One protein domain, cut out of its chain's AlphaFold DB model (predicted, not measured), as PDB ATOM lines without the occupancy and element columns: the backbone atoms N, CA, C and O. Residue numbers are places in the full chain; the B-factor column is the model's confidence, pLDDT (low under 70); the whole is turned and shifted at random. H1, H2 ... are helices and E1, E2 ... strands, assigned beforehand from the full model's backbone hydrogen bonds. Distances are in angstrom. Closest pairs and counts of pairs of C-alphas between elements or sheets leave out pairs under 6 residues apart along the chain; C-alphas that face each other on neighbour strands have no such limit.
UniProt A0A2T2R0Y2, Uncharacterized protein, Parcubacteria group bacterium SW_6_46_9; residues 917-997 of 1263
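Overview. This is residues 917 to 997 of the 1263 residues of an uncharacterized protein of Parcubacteria group bacterium SW_6_46_9 (UniProt A0A2T2R0Y2). A small three-stranded sheet, E1, E4 and E5, has a helical hairpin, H1 and H2, packed over one face, and a second, two-stranded hairpin, E2 and E3, sits beyond E5 with E2 nearer to that strand. The printed part has 81 residues with two named helices and five named strands, in the order E1 H1 H2 E2 E3 E4 E5. The larger sheet has the order E1 - E4 - E5 and is antiparallel, as is the pair E2 - E3. The class is mixed, helices and strands, with 40 residues, under half, in named elements. The whole is compact, with a radius of gyration of the C-alphas of 12.0 A, and rounded, spanning 31 by 26 by 20 A.

Arrangement. E1, residues 917 to 919, is an edge strand and the antiparallel neighbour of E4, residues 975 to 979, with N 918 and O 976 2.9 A apart. E5, residues 988 to 992, is the other edge strand; it forms a hairpin with E4, with N 977 and O 990 2.8 A apart. H1, residues 925 to 935, is on this sheet at a height of 8.9 A, over E4 and only just over E1, on which 3 of its C-alphas fall. It runs slantwise to the strands, at 51 degrees to E4 on the local plane. H2, residues 941 to 948, is also on the sheet; with H1 it makes two layers, helices on one face of a sheet. H1 and H2 touch and form a helical hairpin at a shallow tilt of 28 degrees, opposite ways; their closest C-alphas, of Val 934 and Arg 941, are 5.8 A apart. The closest C-alphas of H2 and E5, of Ala 947 and Arg 988, are 4.0 A apart. Every O i to N i+4 pair is within hydrogen-bond range in H2, and 6 of 7 are in H1. E2, residues 954 to 957, and E3, residues 960 to 963, form an antiparallel hairpin, with N 955 and O 962 2.9 A apart. The closest C-alphas of E2 and E5, of Val 955 and Leu 991, are 6.2 A apart, while E3 and E5 are apart.

Along the chain. E1 begins at C-alpha 917, (-11.503, 5.093, -17.948), and is 6.8 A long. H1 measures 15.5 A and H2 10.2 A. E2 is 9.3 A long, E3 9.9 A and E4 12.5 A. E5, 13.1 A, ends at C-alpha 992, (-14.559, 2.748, -26.919).

Size, cuts and confidence. The two C-alphas farthest apart, of Ser 923 and Asp 983, are 35.7 A apart. The printed part has no cut. The link from E3 to E4, 11 residues, is long. Mean pLDDT of the printed part is 92.9; residues 995 to 997 are under 70.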
ATOM      1  N   VAL A 917     -11.236   4.443 -16.667       94.81
ATOM      2  CA  VAL A 917     -11.503   5.093 -17.948       94.81
ATOM      3  C   VAL A 917     -10.637   6.339 -18.016       94.81
ATOM      4  O   VAL A 917     -10.641   7.121 -17.065       94.81
ATOM      5  N   ASP A 918      -9.935   6.509 -19.127       95.62
ATOM      6  CA  ASP A 918      -9.265   7.750 -19.505       95.62
ATOM      7  C   ASP A 918      -9.791   8.231 -20.867       95.62
ATOM      8  O   ASP A 918     -10.255   7.428 -21.684       95.62
ATOM      9  N   VAL A 919      -9.755   9.542 -21.101       94.44
ATOM     10  CA  VAL A 919     -10.185  10.156 -22.364       94.44
ATOM     11  C   VAL A 919      -8.945  10.438 -23.196       94.44
ATOM     12  O   VAL A 919      -8.137  11.285 -22.831       94.44
ATOM     13  N   VAL A 920      -8.808   9.745 -24.325       92.88
ATOM     14  CA  VAL A 920      -7.565   9.755 -25.097       92.88
ATOM     15  C   VAL A 920      -7.349  11.127 -25.732       92.88
ATOM     16  O   VAL A 920      -8.140  11.571 -26.575       92.88
ATOM     17  N   ASP A 921      -6.254  11.794 -25.360       88.06
ATOM     18  CA  ASP A 921      -5.807  12.984 -26.076       88.06
ATOM     19  C   ASP A 921      -5.208  12.565 -27.435       88.06
ATOM     20  O   ASP A 921      -4.295  11.726 -27.486       88.06
ATOM     21  N   PRO A 922      -5.692  13.125 -28.559       78.75
ATOM     22  CA  PRO A 922      -5.249  12.730 -29.895       78.75
ATOM     23  C   PRO A 922      -3.781  13.085 -30.184       78.75
ATOM     24  O   PRO A 922      -3.237  12.610 -31.179       78.75
ATOM     25  N   SER A 923      -3.136  13.914 -29.355       82.31
ATOM     26  CA  SER A 923      -1.715  14.254 -29.480       82.31
ATOM     27  C   SER A 923      -0.778  13.313 -28.711       82.31
ATOM     28  O   SER A 923       0.425  13.321 -28.983       82.31
ATOM     29  N   GLU A 924      -1.303  12.492 -27.792       80.25
ATOM     30  CA  GLU A 924      -0.485  11.692 -26.861       80.25
ATOM     31  C   GLU A 924      -0.682  10.177 -27.066       80.25
ATOM     32  O   GLU A 924       0.282   9.415 -26.959       80.25
ATOM     33  N   GLY A 925      -1.870   9.742 -27.506       92.19
ATOM     34  CA  GLY A 925      -2.114   8.395 -28.037       92.19
ATOM     35  C   GLY A 925      -2.221   7.275 -26.991       92.19
ATOM     36  O   GLY A 925      -1.895   7.442 -25.818       92.19
ATOM     37  N   LEU A 926      -2.678   6.094 -27.429       96.06
ATOM     38  CA  LEU A 926      -3.134   5.008 -26.542       96.06
ATOM     39  C   LEU A 926      -2.113   4.531 -25.502       96.06
ATOM     40  O   LEU A 926      -2.509   4.153 -24.403       96.06
ATOM     41  N   TRP A 927      -0.817   4.513 -25.838       96.44
ATOM     42  CA  TRP A 927       0.218   4.127 -24.871       96.44
ATOM     43  C   TRP A 927       0.301   5.138 -23.727       96.44
ATOM     44  O   TRP A 927       0.387   4.728 -22.572       96.44
ATOM     45  N   SER A 928       0.260   6.435 -24.047       95.50
ATOM     46  CA  SER A 928       0.390   7.517 -23.069       95.50
ATOM     47  C   SER A 928      -0.793   7.495 -22.113       95.50
ATOM     48  O   SER A 928      -0.567   7.222 -20.945       95.50
ATOM     49  N   SER A 929      -2.038   7.534 -22.610       96.12
ATOM     50  CA  SER A 929      -3.251   7.379 -21.780       96.12
ATOM     51  C   SER A 929      -3.231   6.143 -20.867       96.12
ATOM     52  O   SER A 929      -3.707   6.179 -19.733       96.12
ATOM     53  N   ALA A 930      -2.665   5.022 -21.325       97.00
ATOM     54  CA  ALA A 930      -2.512   3.832 -20.490       97.00
ATOM     55  C   ALA A 930      -1.387   3.962 -19.438       97.00
ATOM     56  O   ALA A 930      -1.511   3.398 -18.351       97.00
ATOM     57  N   GLU A 931      -0.303   4.691 -19.725       96.81
ATOM     58  CA  GLU A 931       0.761   5.022 -18.765       96.81
ATOM     59  C   GLU A 931       0.323   6.144 -17.792       96.81
ATOM     60  O   GLU A 931       0.664   6.086 -16.612       96.81
ATOM     61  N   ASP A 932      -0.557   7.059 -18.203       96.12
ATOM     62  CA  ASP A 932      -1.200   8.060 -17.345       96.12
ATOM     63  C   ASP A 932      -2.116   7.410 -16.294       96.12
ATOM     64  O   ASP A 932      -2.095   7.812 -15.130       96.12
ATOM     65  N   MET A 933      -2.820   6.314 -16.626       97.38
ATOM     66  CA  MET A 933      -3.510   5.484 -15.618       97.38
ATOM     67  C   MET A 933      -2.548   4.826 -14.605       97.38
ATOM     68  O   MET A 933      -2.973   4.443 -13.509       97.38
ATOM     69  N   VAL A 934      -1.267   4.639 -14.952       97.25
ATOM     70  CA  VAL A 934      -0.242   4.124 -14.021       97.25
ATOM     71  C   VAL A 934       0.255   5.238 -13.104       97.25
ATOM     72  O   VAL A 934       0.397   5.017 -11.898       97.25
ATOM     73  N   ASP A 935       0.492   6.429 -13.653       95.00
ATOM     74  CA  ASP A 935       1.041   7.568 -12.913       95.00
ATOM     75  C   ASP A 935      -0.023   8.322 -12.086       95.00
ATOM     76  O   ASP A 935       0.305   8.847 -11.016       95.00
ATOM     77  N   SER A 936      -1.311   8.257 -12.458       95.75
ATOM     78  CA  SER A 936      -2.438   8.599 -11.568       95.75
ATOM     79  C   SER A 936      -2.553   7.640 -10.370       95.75
ATOM     80  O   SER A 936      -3.092   7.995  -9.316       95.75
ATOM     81  N   GLY A 937      -2.020   6.420 -10.514       95.88
ATOM     82  CA  GLY A 937      -2.139   5.325  -9.554       95.88
ATOM     83  C   GLY A 937      -3.447   4.534  -9.654       95.88
ATOM     84  O   GLY A 937      -3.745   3.748  -8.749       95.88
ATOM     85  N   ASP A 938      -4.225   4.720 -10.722       96.25
ATOM     86  CA  ASP A 938      -5.477   4.000 -10.961       96.25
ATOM     87  C   ASP A 938      -5.268   2.514 -11.276       96.25
ATOM     88  O   ASP A 938      -6.060   1.670 -10.829       96.25
ATOM     89  N   ILE A 939      -4.172   2.194 -11.970       97.31
ATOM     90  CA  ILE A 939      -3.650   0.838 -12.173       97.31
ATOM     91  C   ILE A 939      -2.174   0.766 -11.760       97.31
ATOM     92  O   ILE A 939      -1.455   1.760 -11.737       97.31
ATOM     93  N   THR A 940      -1.679  -0.423 -11.414       97.56
ATOM     94  CA  THR A 940      -0.235  -0.615 -11.186       97.56
ATOM     95  C   THR A 940       0.505  -0.892 -12.495       97.56
ATOM     96  O   THR A 940      -0.069  -1.427 -13.439       97.56
ATOM     97  N   ARG A 941       1.815  -0.607 -12.544       97.12
ATOM     98  CA  ARG A 941       2.643  -0.882 -13.735       97.12
ATOM     99  C   ARG A 941       2.672  -2.366 -14.135       97.12
ATOM    100  O   ARG A 941       2.829  -2.670 -15.312       97.12
ATOM    101  N   ASP A 942       2.482  -3.271 -13.173       97.06
ATOM    102  CA  ASP A 942       2.344  -4.707 -13.437       97.06
ATOM    103  C   ASP A 942       0.999  -4.994 -14.141       97.06
ATOM    104  O   ASP A 942       0.985  -5.631 -15.188       97.06
ATOM    105  N   GLN A 943      -0.117  -4.423 -13.657       96.94
ATOM    106  CA  GLN A 943      -1.430  -4.515 -14.322       96.94
ATOM    107  C   GLN A 943      -1.445  -3.887 -15.720       96.94
ATOM    108  O   GLN A 943      -2.084  -4.431 -16.615       96.94
ATOM    109  N   PHE A 944      -0.744  -2.766 -15.916       97.69
ATOM    110  CA  PHE A 944      -0.538  -2.164 -17.235       97.69
ATOM    111  C   PHE A 944       0.174  -3.137 -18.177       97.69
ATOM    112  O   PHE A 944      -0.293  -3.340 -19.290       97.69
ATOM    113  N   MET A 945       1.268  -3.773 -17.740       97.81
ATOM    114  CA  MET A 945       2.011  -4.722 -18.579       97.81
ATOM    115  C   MET A 945       1.198  -5.985 -18.882       97.81
ATOM    116  O   MET A 945       1.216  -6.453 -20.019       97.81
ATOM    117  N   ASP A 946       0.460  -6.507 -17.899       97.50
ATOM    118  CA  ASP A 946      -0.421  -7.663 -18.088       97.50
ATOM    119  C   ASP A 946      -1.572  -7.337 -19.059       97.50
ATOM    120  O   ASP A 946      -1.881  -8.150 -19.926       97.50
ATOM    121  N   ALA A 947      -2.169  -6.141 -18.969       98.06
ATOM    122  CA  ALA A 947      -3.263  -5.709 -19.841       98.06
ATOM    123  C   ALA A 947      -2.800  -5.300 -21.245       98.06
ATOM    124  O   ALA A 947      -3.406  -5.699 -22.236       98.06
ATOM    125  N   TRP A 948      -1.705  -4.548 -21.361       98.12
ATOM    126  CA  TRP A 948      -1.125  -4.152 -22.648       98.12
ATOM    127  C   TRP A 948      -0.464  -5.331 -23.382       98.12
ATOM    128  O   TRP A 948      -0.280  -5.290 -24.594       98.12
ATOM    129  N   GLY A 949      -0.100  -6.395 -22.658       97.44
ATOM    130  CA  GLY A 949       0.372  -7.658 -23.223       97.44
ATOM    131  C   GLY A 949      -0.728  -8.692 -23.495       97.44
ATOM    132  O   GLY A 949      -0.414  -9.768 -24.011       97.44
ATOM    133  N   ASN A 950      -1.987  -8.416 -23.137       98.00
ATOM    134  CA  ASN A 950      -3.085  -9.366 -23.298       98.00
ATOM    135  C   ASN A 950      -3.557  -9.414 -24.766       98.00
ATOM    136  O   ASN A 950      -4.002  -8.388 -25.275       98.00
ATOM    137  N   PRO A 951      -3.543 -10.579 -25.448       97.12
ATOM    138  CA  PRO A 951      -4.057 -10.697 -26.814       97.12
ATOM    139  C   PRO A 951      -5.537 -10.317 -26.973       97.12
ATOM    140  O   PRO A 951      -5.930 -10.025 -28.095       97.12
ATOM    141  N   ASP A 952      -6.325 -10.290 -25.892       97.56
ATOM    142  CA  ASP A 952      -7.729  -9.850 -25.892       97.56
ATOM    143  C   ASP A 952      -7.886  -8.313 -25.774       97.56
ATOM    144  O   ASP A 952      -9.007  -7.806 -25.762       97.56
ATOM    145  N   SER A 953      -6.789  -7.547 -25.685       98.06
ATOM    146  CA  SER A 953      -6.791  -6.076 -25.786       98.06
ATOM    147  C   SER A 953      -6.879  -5.640 -27.256       98.06
ATOM    148  O   SER A 953      -5.923  -5.109 -27.835       98.06
ATOM    149  N   THR A 954      -8.020  -5.915 -27.892       97.56
ATOM    150  CA  THR A 954      -8.284  -5.625 -29.309       97.56
ATOM    151  C   THR A 954      -9.381  -4.581 -29.517       97.56
ATOM    152  O   THR A 954     -10.232  -4.335 -28.666       97.56
ATOM    153  N   VAL A 955      -9.353  -3.939 -30.686       96.62
ATOM    154  CA  VAL A 955     -10.367  -2.983 -31.147       96.62
ATOM    155  C   VAL A 955     -10.571  -3.112 -32.661       96.62
ATOM    156  O   VAL A 955      -9.666  -3.484 -33.411       96.62
ATOM    157  N   MET A 956     -11.791  -2.827 -33.118       94.25
ATOM    158  CA  MET A 956     -12.199  -2.949 -34.520       94.25
ATOM    159  C   MET A 956     -11.859  -1.684 -35.319       94.25
ATOM    160  O   MET A 956     -12.659  -0.750 -35.404       94.25
ATOM    161  N   VAL A 957     -10.691  -1.673 -35.963       92.12
ATOM    162  CA  VAL A 957     -10.262  -0.588 -36.858       92.12
ATOM    163  C   VAL A 957     -10.565  -0.978 -38.303       92.12
ATOM    164  O   VAL A 957     -10.025  -1.949 -38.828       92.12
ATOM    165  N   ASP A 958     -11.451  -0.216 -38.939       90.81
ATOM    166  CA  ASP A 958     -11.839  -0.335 -40.354       90.81
ATOM    167  C   ASP A 958     -12.287  -1.752 -40.765       90.81
ATOM    168  O   ASP A 958     -11.971  -2.266 -41.837       90.81
ATOM    169  N   GLY A 959     -13.035  -2.401 -39.866       91.81
ATOM    170  CA  GLY A 959     -13.549  -3.762 -40.046       91.81
ATOM    171  C   GLY A 959     -12.538  -4.872 -39.742       91.81
ATOM    172  O   GLY A 959     -12.896  -6.044 -39.841       91.81
ATOM    173  N   GLN A 960     -11.310  -4.532 -39.341       94.38
ATOM    174  CA  GLN A 960     -10.292  -5.478 -38.888       94.38
ATOM    175  C   GLN A 960     -10.110  -5.395 -37.373       94.38
ATOM    176  O   GLN A 960      -9.956  -4.313 -36.810       94.38
ATOM    177  N   GLU A 961     -10.075  -6.550 -36.719       96.12
ATOM    178  CA  GLU A 961      -9.644  -6.651 -35.329       96.12
ATOM    179  C   GLU A 961      -8.127  -6.417 -35.258       96.12
ATOM    180  O   GLU A 961      -7.351  -7.144 -35.887       96.12
ATOM    181  N   LYS A 962      -7.705  -5.386 -34.523       97.19
ATOM    182  CA  LYS A 962      -6.294  -5.064 -34.268       97.19
ATOM    183  C   LYS A 962      -6.048  -5.004 -32.769       97.19
ATOM    184  O   LYS A 962      -6.894  -4.526 -32.021       97.19
ATOM    185  N   HIS A 963      -4.874  -5.448 -32.336       98.12
ATOM    186  CA  HIS A 963      -4.424  -5.234 -30.962       98.12
ATOM    187  C   HIS A 963      -4.169  -3.737 -30.733       98.12
ATOM    188  O   HIS A 963      -3.630  -3.082 -31.625       98.12
ATOM    189  N   ILE A 964      -4.506  -3.185 -29.561       97.38
ATOM    190  CA  ILE A 964      -4.411  -1.730 -29.299       97.38
ATOM    191  C   ILE A 964      -3.018  -1.140 -29.564       97.38
ATOM    192  O   ILE A 964      -2.896  -0.007 -30.018       97.38
ATOM    193  N   SER A 965      -1.956  -1.932 -29.395       96.69
ATOM    194  CA  SER A 965      -0.575  -1.531 -29.697       96.69
ATOM    195  C   SER A 965      -0.248  -1.448 -31.203       96.69
ATOM    196  O   SER A 965       0.927  -1.416 -31.567       96.69
ATOM    197  N   GLN A 966      -1.257  -1.531 -32.071       96.62
ATOM    198  CA  GLN A 966      -1.187  -1.431 -33.536       96.62
ATOM    199  C   GLN A 966      -2.164  -0.363 -34.071       96.62
ATOM    200  O   GLN A 966      -2.529  -0.379 -35.249       96.62
ATOM    201  N   VAL A 967      -2.654   0.514 -33.189       95.50
ATOM    202  CA  VAL A 967      -3.672   1.527 -33.483       95.50
ATOM    203  C   VAL A 967      -3.045   2.910 -33.336       95.50
ATOM    204  O   VAL A 967      -3.092   3.534 -32.281       95.50
ATOM    205  N   ASP A 968      -2.438   3.370 -34.431       86.31
ATOM    206  CA  ASP A 968      -1.727   4.657 -34.511       86.31
ATOM    207  C   ASP A 968      -2.669   5.876 -34.627       86.31
ATOM    208  O   ASP A 968      -2.208   7.015 -34.638       86.31
ATOM    209  N   LEU A 969      -3.981   5.649 -34.770       81.50
ATOM    210  CA  LEU A 969      -4.994   6.684 -34.988       81.50
ATOM    211  C   LEU A 969      -6.116   6.574 -33.954       81.50
ATOM    212  O   LEU A 969      -6.815   5.563 -33.884       81.50
ATOM    213  N   VAL A 970      -6.296   7.660 -33.209       88.75
ATOM    214  CA  VAL A 970      -7.346   7.889 -32.211       88.75
ATOM    215  C   VAL A 970      -7.926   9.284 -32.408       88.75
ATOM    216  O   VAL A 970      -7.225  10.202 -32.837       88.75
ATOM    217  N   HIS A 971      -9.206   9.447 -32.105       90.38
ATOM    218  CA  HIS A 971      -9.911  10.718 -32.206       90.38
ATOM    219  C   HIS A 971     -10.089  11.323 -30.816       90.38
ATOM    220  O   HIS A 971     -10.195  10.613 -29.816       90.38
ATOM    221  N   ARG A 972     -10.193  12.653 -30.754       84.56
ATOM    222  CA  ARG A 972     -10.533  13.357 -29.515       84.56
ATOM    223  C   ARG A 972     -11.882  12.852 -28.995       84.56
ATOM    224  O   ARG A 972     -12.882  12.967 -29.699       84.56
ATOM    225  N   GLY A 973     -11.901  12.322 -27.773       89.12
ATOM    226  CA  GLY A 973     -13.108  11.749 -27.166       89.12
ATOM    227  C   GLY A 973     -13.298  10.244 -27.388       89.12
ATOM    228  O   GLY A 973     -14.280   9.699 -26.894       89.12
ATOM    229  N   ASP A 974     -12.375   9.553 -28.064       95.38
ATOM    230  CA  ASP A 974     -12.236   8.104 -27.872       95.38
ATOM    231  C   ASP A 974     -11.776   7.845 -26.420       95.38
ATOM    232  O   ASP A 974     -10.997   8.623 -25.864       95.38
ATOM    233  N   THR A 975     -12.264   6.781 -25.774       96.62
ATOM    234  CA  THR A 975     -11.960   6.503 -24.354       96.62
ATOM    235  C   THR A 975     -11.314   5.141 -24.167       96.62
ATOM    236  O   THR A 975     -11.796   4.127 -24.676       96.62
ATOM    237  N   LEU A 976     -10.205   5.117 -23.431       97.50
ATOM    238  CA  LEU A 976      -9.468   3.901 -23.126       97.50
ATOM    239  C   LEU A 976      -9.914   3.377 -21.762       97.50
ATOM    240  O   LEU A 976      -9.866   4.090 -20.761       97.50
ATOM    241  N   VAL A 977     -10.353   2.124 -21.723       97.75
ATOM    242  CA  VAL A 977     -10.946   1.488 -20.550       97.75
ATOM    243  C   VAL A 977     -10.057   0.340 -20.090       97.75
ATOM    244  O   VAL A 977      -9.964  -0.686 -20.759       97.75
ATOM    245  N   TYR A 978      -9.429   0.465 -18.923       98.06
ATOM    246  CA  TYR A 978      -8.811  -0.688 -18.269       98.06
ATOM    247  C   TYR A 978      -9.898  -1.565 -17.638       98.06
ATOM    248  O   TYR A 978     -10.666  -1.124 -16.772       98.06
ATOM    249  N   VAL A 979      -9.908  -2.835 -18.036       97.69
ATOM    250  CA  VAL A 979     -10.792  -3.882 -17.531       97.69
ATOM    251  C   VAL A 979      -9.982  -4.820 -16.629       97.69
ATOM    252  O   VAL A 979      -9.077  -5.510 -17.111       97.69
ATOM    253  N   PRO A 980     -10.271  -4.886 -15.315       97.06
ATOM    254  CA  PRO A 980      -9.622  -5.852 -14.436       97.06
ATOM    255  C   PRO A 980     -10.034  -7.283 -14.800       97.06
ATOM    256  O   PRO A 980     -11.189  -7.541 -15.128       97.06
ATOM    257  N   GLY A 981      -9.100  -8.224 -14.678       96.06
ATOM    258  CA  GLY A 981      -9.384  -9.645 -14.864       96.06
ATOM    259  C   GLY A 981     -10.318 -10.191 -13.779       96.06
ATOM    260  O   GLY A 981      -9.947 -10.222 -12.602       96.06
ATOM    261  N   GLU A 982     -11.518 -10.630 -14.165       93.56
ATOM    262  CA  GLU A 982     -12.459 -11.342 -13.290       93.56
ATOM    263  C   GLU A 982     -12.350 -12.869 -13.475       93.56
ATOM    264  O   GLU A 982     -11.956 -13.354 -14.532       93.56
ATOM    265  N   ASP A 983     -12.658 -13.633 -12.419       88.56
ATOM    266  CA  ASP A 983     -12.753 -15.111 -12.356       88.56
ATOM    267  C   ASP A 983     -11.602 -15.973 -12.945       88.56
ATOM    268  O   ASP A 983     -11.664 -17.206 -12.904       88.56
ATOM    269  N   GLY A 984     -10.494 -15.360 -13.368       90.56
ATOM    270  CA  GLY A 984      -9.293 -16.023 -13.885       90.56
ATOM    271  C   GLY A 984      -8.852 -15.555 -15.273       90.56
ATOM    272  O   GLY A 984      -7.779 -15.971 -15.714       90.56
ATOM    273  N   ASP A 985      -9.631 -14.693 -15.926       95.62
ATOM    274  CA  ASP A 985      -9.219 -14.022 -17.157       95.62
ATOM    275  C   ASP A 985      -8.115 -12.985 -16.846       95.62
ATOM    276  O   ASP A 985      -8.135 -12.366 -15.776       95.62
ATOM    277  N   PRO A 986      -7.123 -12.782 -17.734       95.75
ATOM    278  CA  PRO A 986      -6.153 -11.699 -17.585       95.75
ATOM    279  C   PRO A 986      -6.824 -10.317 -17.729       95.75
ATOM    280  O   PRO A 986      -7.826 -10.191 -18.439       95.75
ATOM    281  N   PRO A 987      -6.292  -9.259 -17.081       97.75
ATOM    282  CA  PRO A 987      -6.772  -7.897 -17.310       97.75
ATOM    283  C   PRO A 987      -6.535  -7.494 -18.770       97.75
ATOM    284  O   PRO A 987      -5.656  -8.048 -19.428       97.75
ATOM    285  N   ARG A 988      -7.304  -6.537 -19.288       98.25
ATOM    286  CA  ARG A 988      -7.159  -6.021 -20.660       98.25
ATOM    287  C   ARG A 988      -7.492  -4.538 -20.732       98.25
ATOM    288  O   ARG A 988      -7.998  -3.962 -19.771       98.25
ATOM    289  N   PHE A 989      -7.239  -3.948 -21.886       98.38
ATOM    290  CA  PHE A 989      -7.718  -2.624 -22.251       98.38
ATOM    291  C   PHE A 989      -8.748  -2.749 -23.380       98.38
ATOM    292  O   PHE A 989      -8.511  -3.450 -24.362       98.38
ATOM    293  N   GLU A 990      -9.873  -2.054 -23.249       97.56
ATOM    294  CA  GLU A 990     -10.903  -1.904 -24.280       97.56
ATOM    295  C   GLU A 990     -10.915  -0.433 -24.735       97.56
ATOM    296  O   GLU A 990     -10.831   0.465 -23.902       97.56
ATOM    297  N   LEU A 991     -10.987  -0.168 -26.042       97.00
ATOM    298  CA  LEU A 991     -11.068   1.193 -26.592       97.00
ATOM    299  C   LEU A 991     -12.485   1.443 -27.115       97.00
ATOM    300  O   LEU A 991     -12.871   0.860 -28.131       97.00
ATOM    301  N   ASP A 992     -13.244   2.310 -26.445       94.94
ATOM    302  CA  ASP A 992     -14.559   2.748 -26.919       94.94
ATOM    303  C   ASP A 992     -14.410   4.011 -27.774       94.94
ATOM    304  O   ASP A 992     -14.077   5.094 -27.280       94.94
ATOM    305  N   THR A 993     -14.638   3.866 -29.081       89.88
ATOM    306  CA  THR A 993     -14.510   4.951 -30.060       89.88
ATOM    307  C   THR A 993     -15.778   5.808 -30.106       89.88
ATOM    308  O   THR A 993     -16.483   5.852 -31.124       89.88
ATOM    309  N   ALA A 994     -16.109   6.454 -28.984       72.75
ATOM    310  CA  ALA A 994     -17.328   7.249 -28.821       72.75
ATOM    311  C   ALA A 994     -17.434   8.404 -29.839       72.75
ATOM    312  O   ALA A 994     -18.540   8.746 -30.270       72.75
ATOM    313  N   SER A 995     -16.298   8.926 -30.319       61.41
ATOM    314  CA  SER A 995     -16.217   9.958 -31.368       61.41
ATOM    315  C   SER A 995     -17.032   9.629 -32.632       61.41
ATOM    316  O   SER A 995     -17.634  10.515 -33.242       61.41
ATOM    317  N   ARG A 996     -17.119   8.342 -33.006       55.75
ATOM    318  CA  ARG A 996     -17.873   7.868 -34.180       55.75
ATOM    319  C   ARG A 996     -19.397   7.898 -33.990       55.75
ATOM    320  O   ARG A 996     -20.108   7.709 -34.973       55.75
ATOM    321  N   GLN A 997     -19.907   8.124 -32.774       48.91
ATOM    322  CA  GLN A 997     -21.349   8.217 -32.497       48.91
ATOM    323  C   GLN A 997     -21.862   9.666 -32.453       48.91
ATOM    324  O   GLN A 997     -22.984   9.914 -32.891       48.91
TER     325      GLN A 997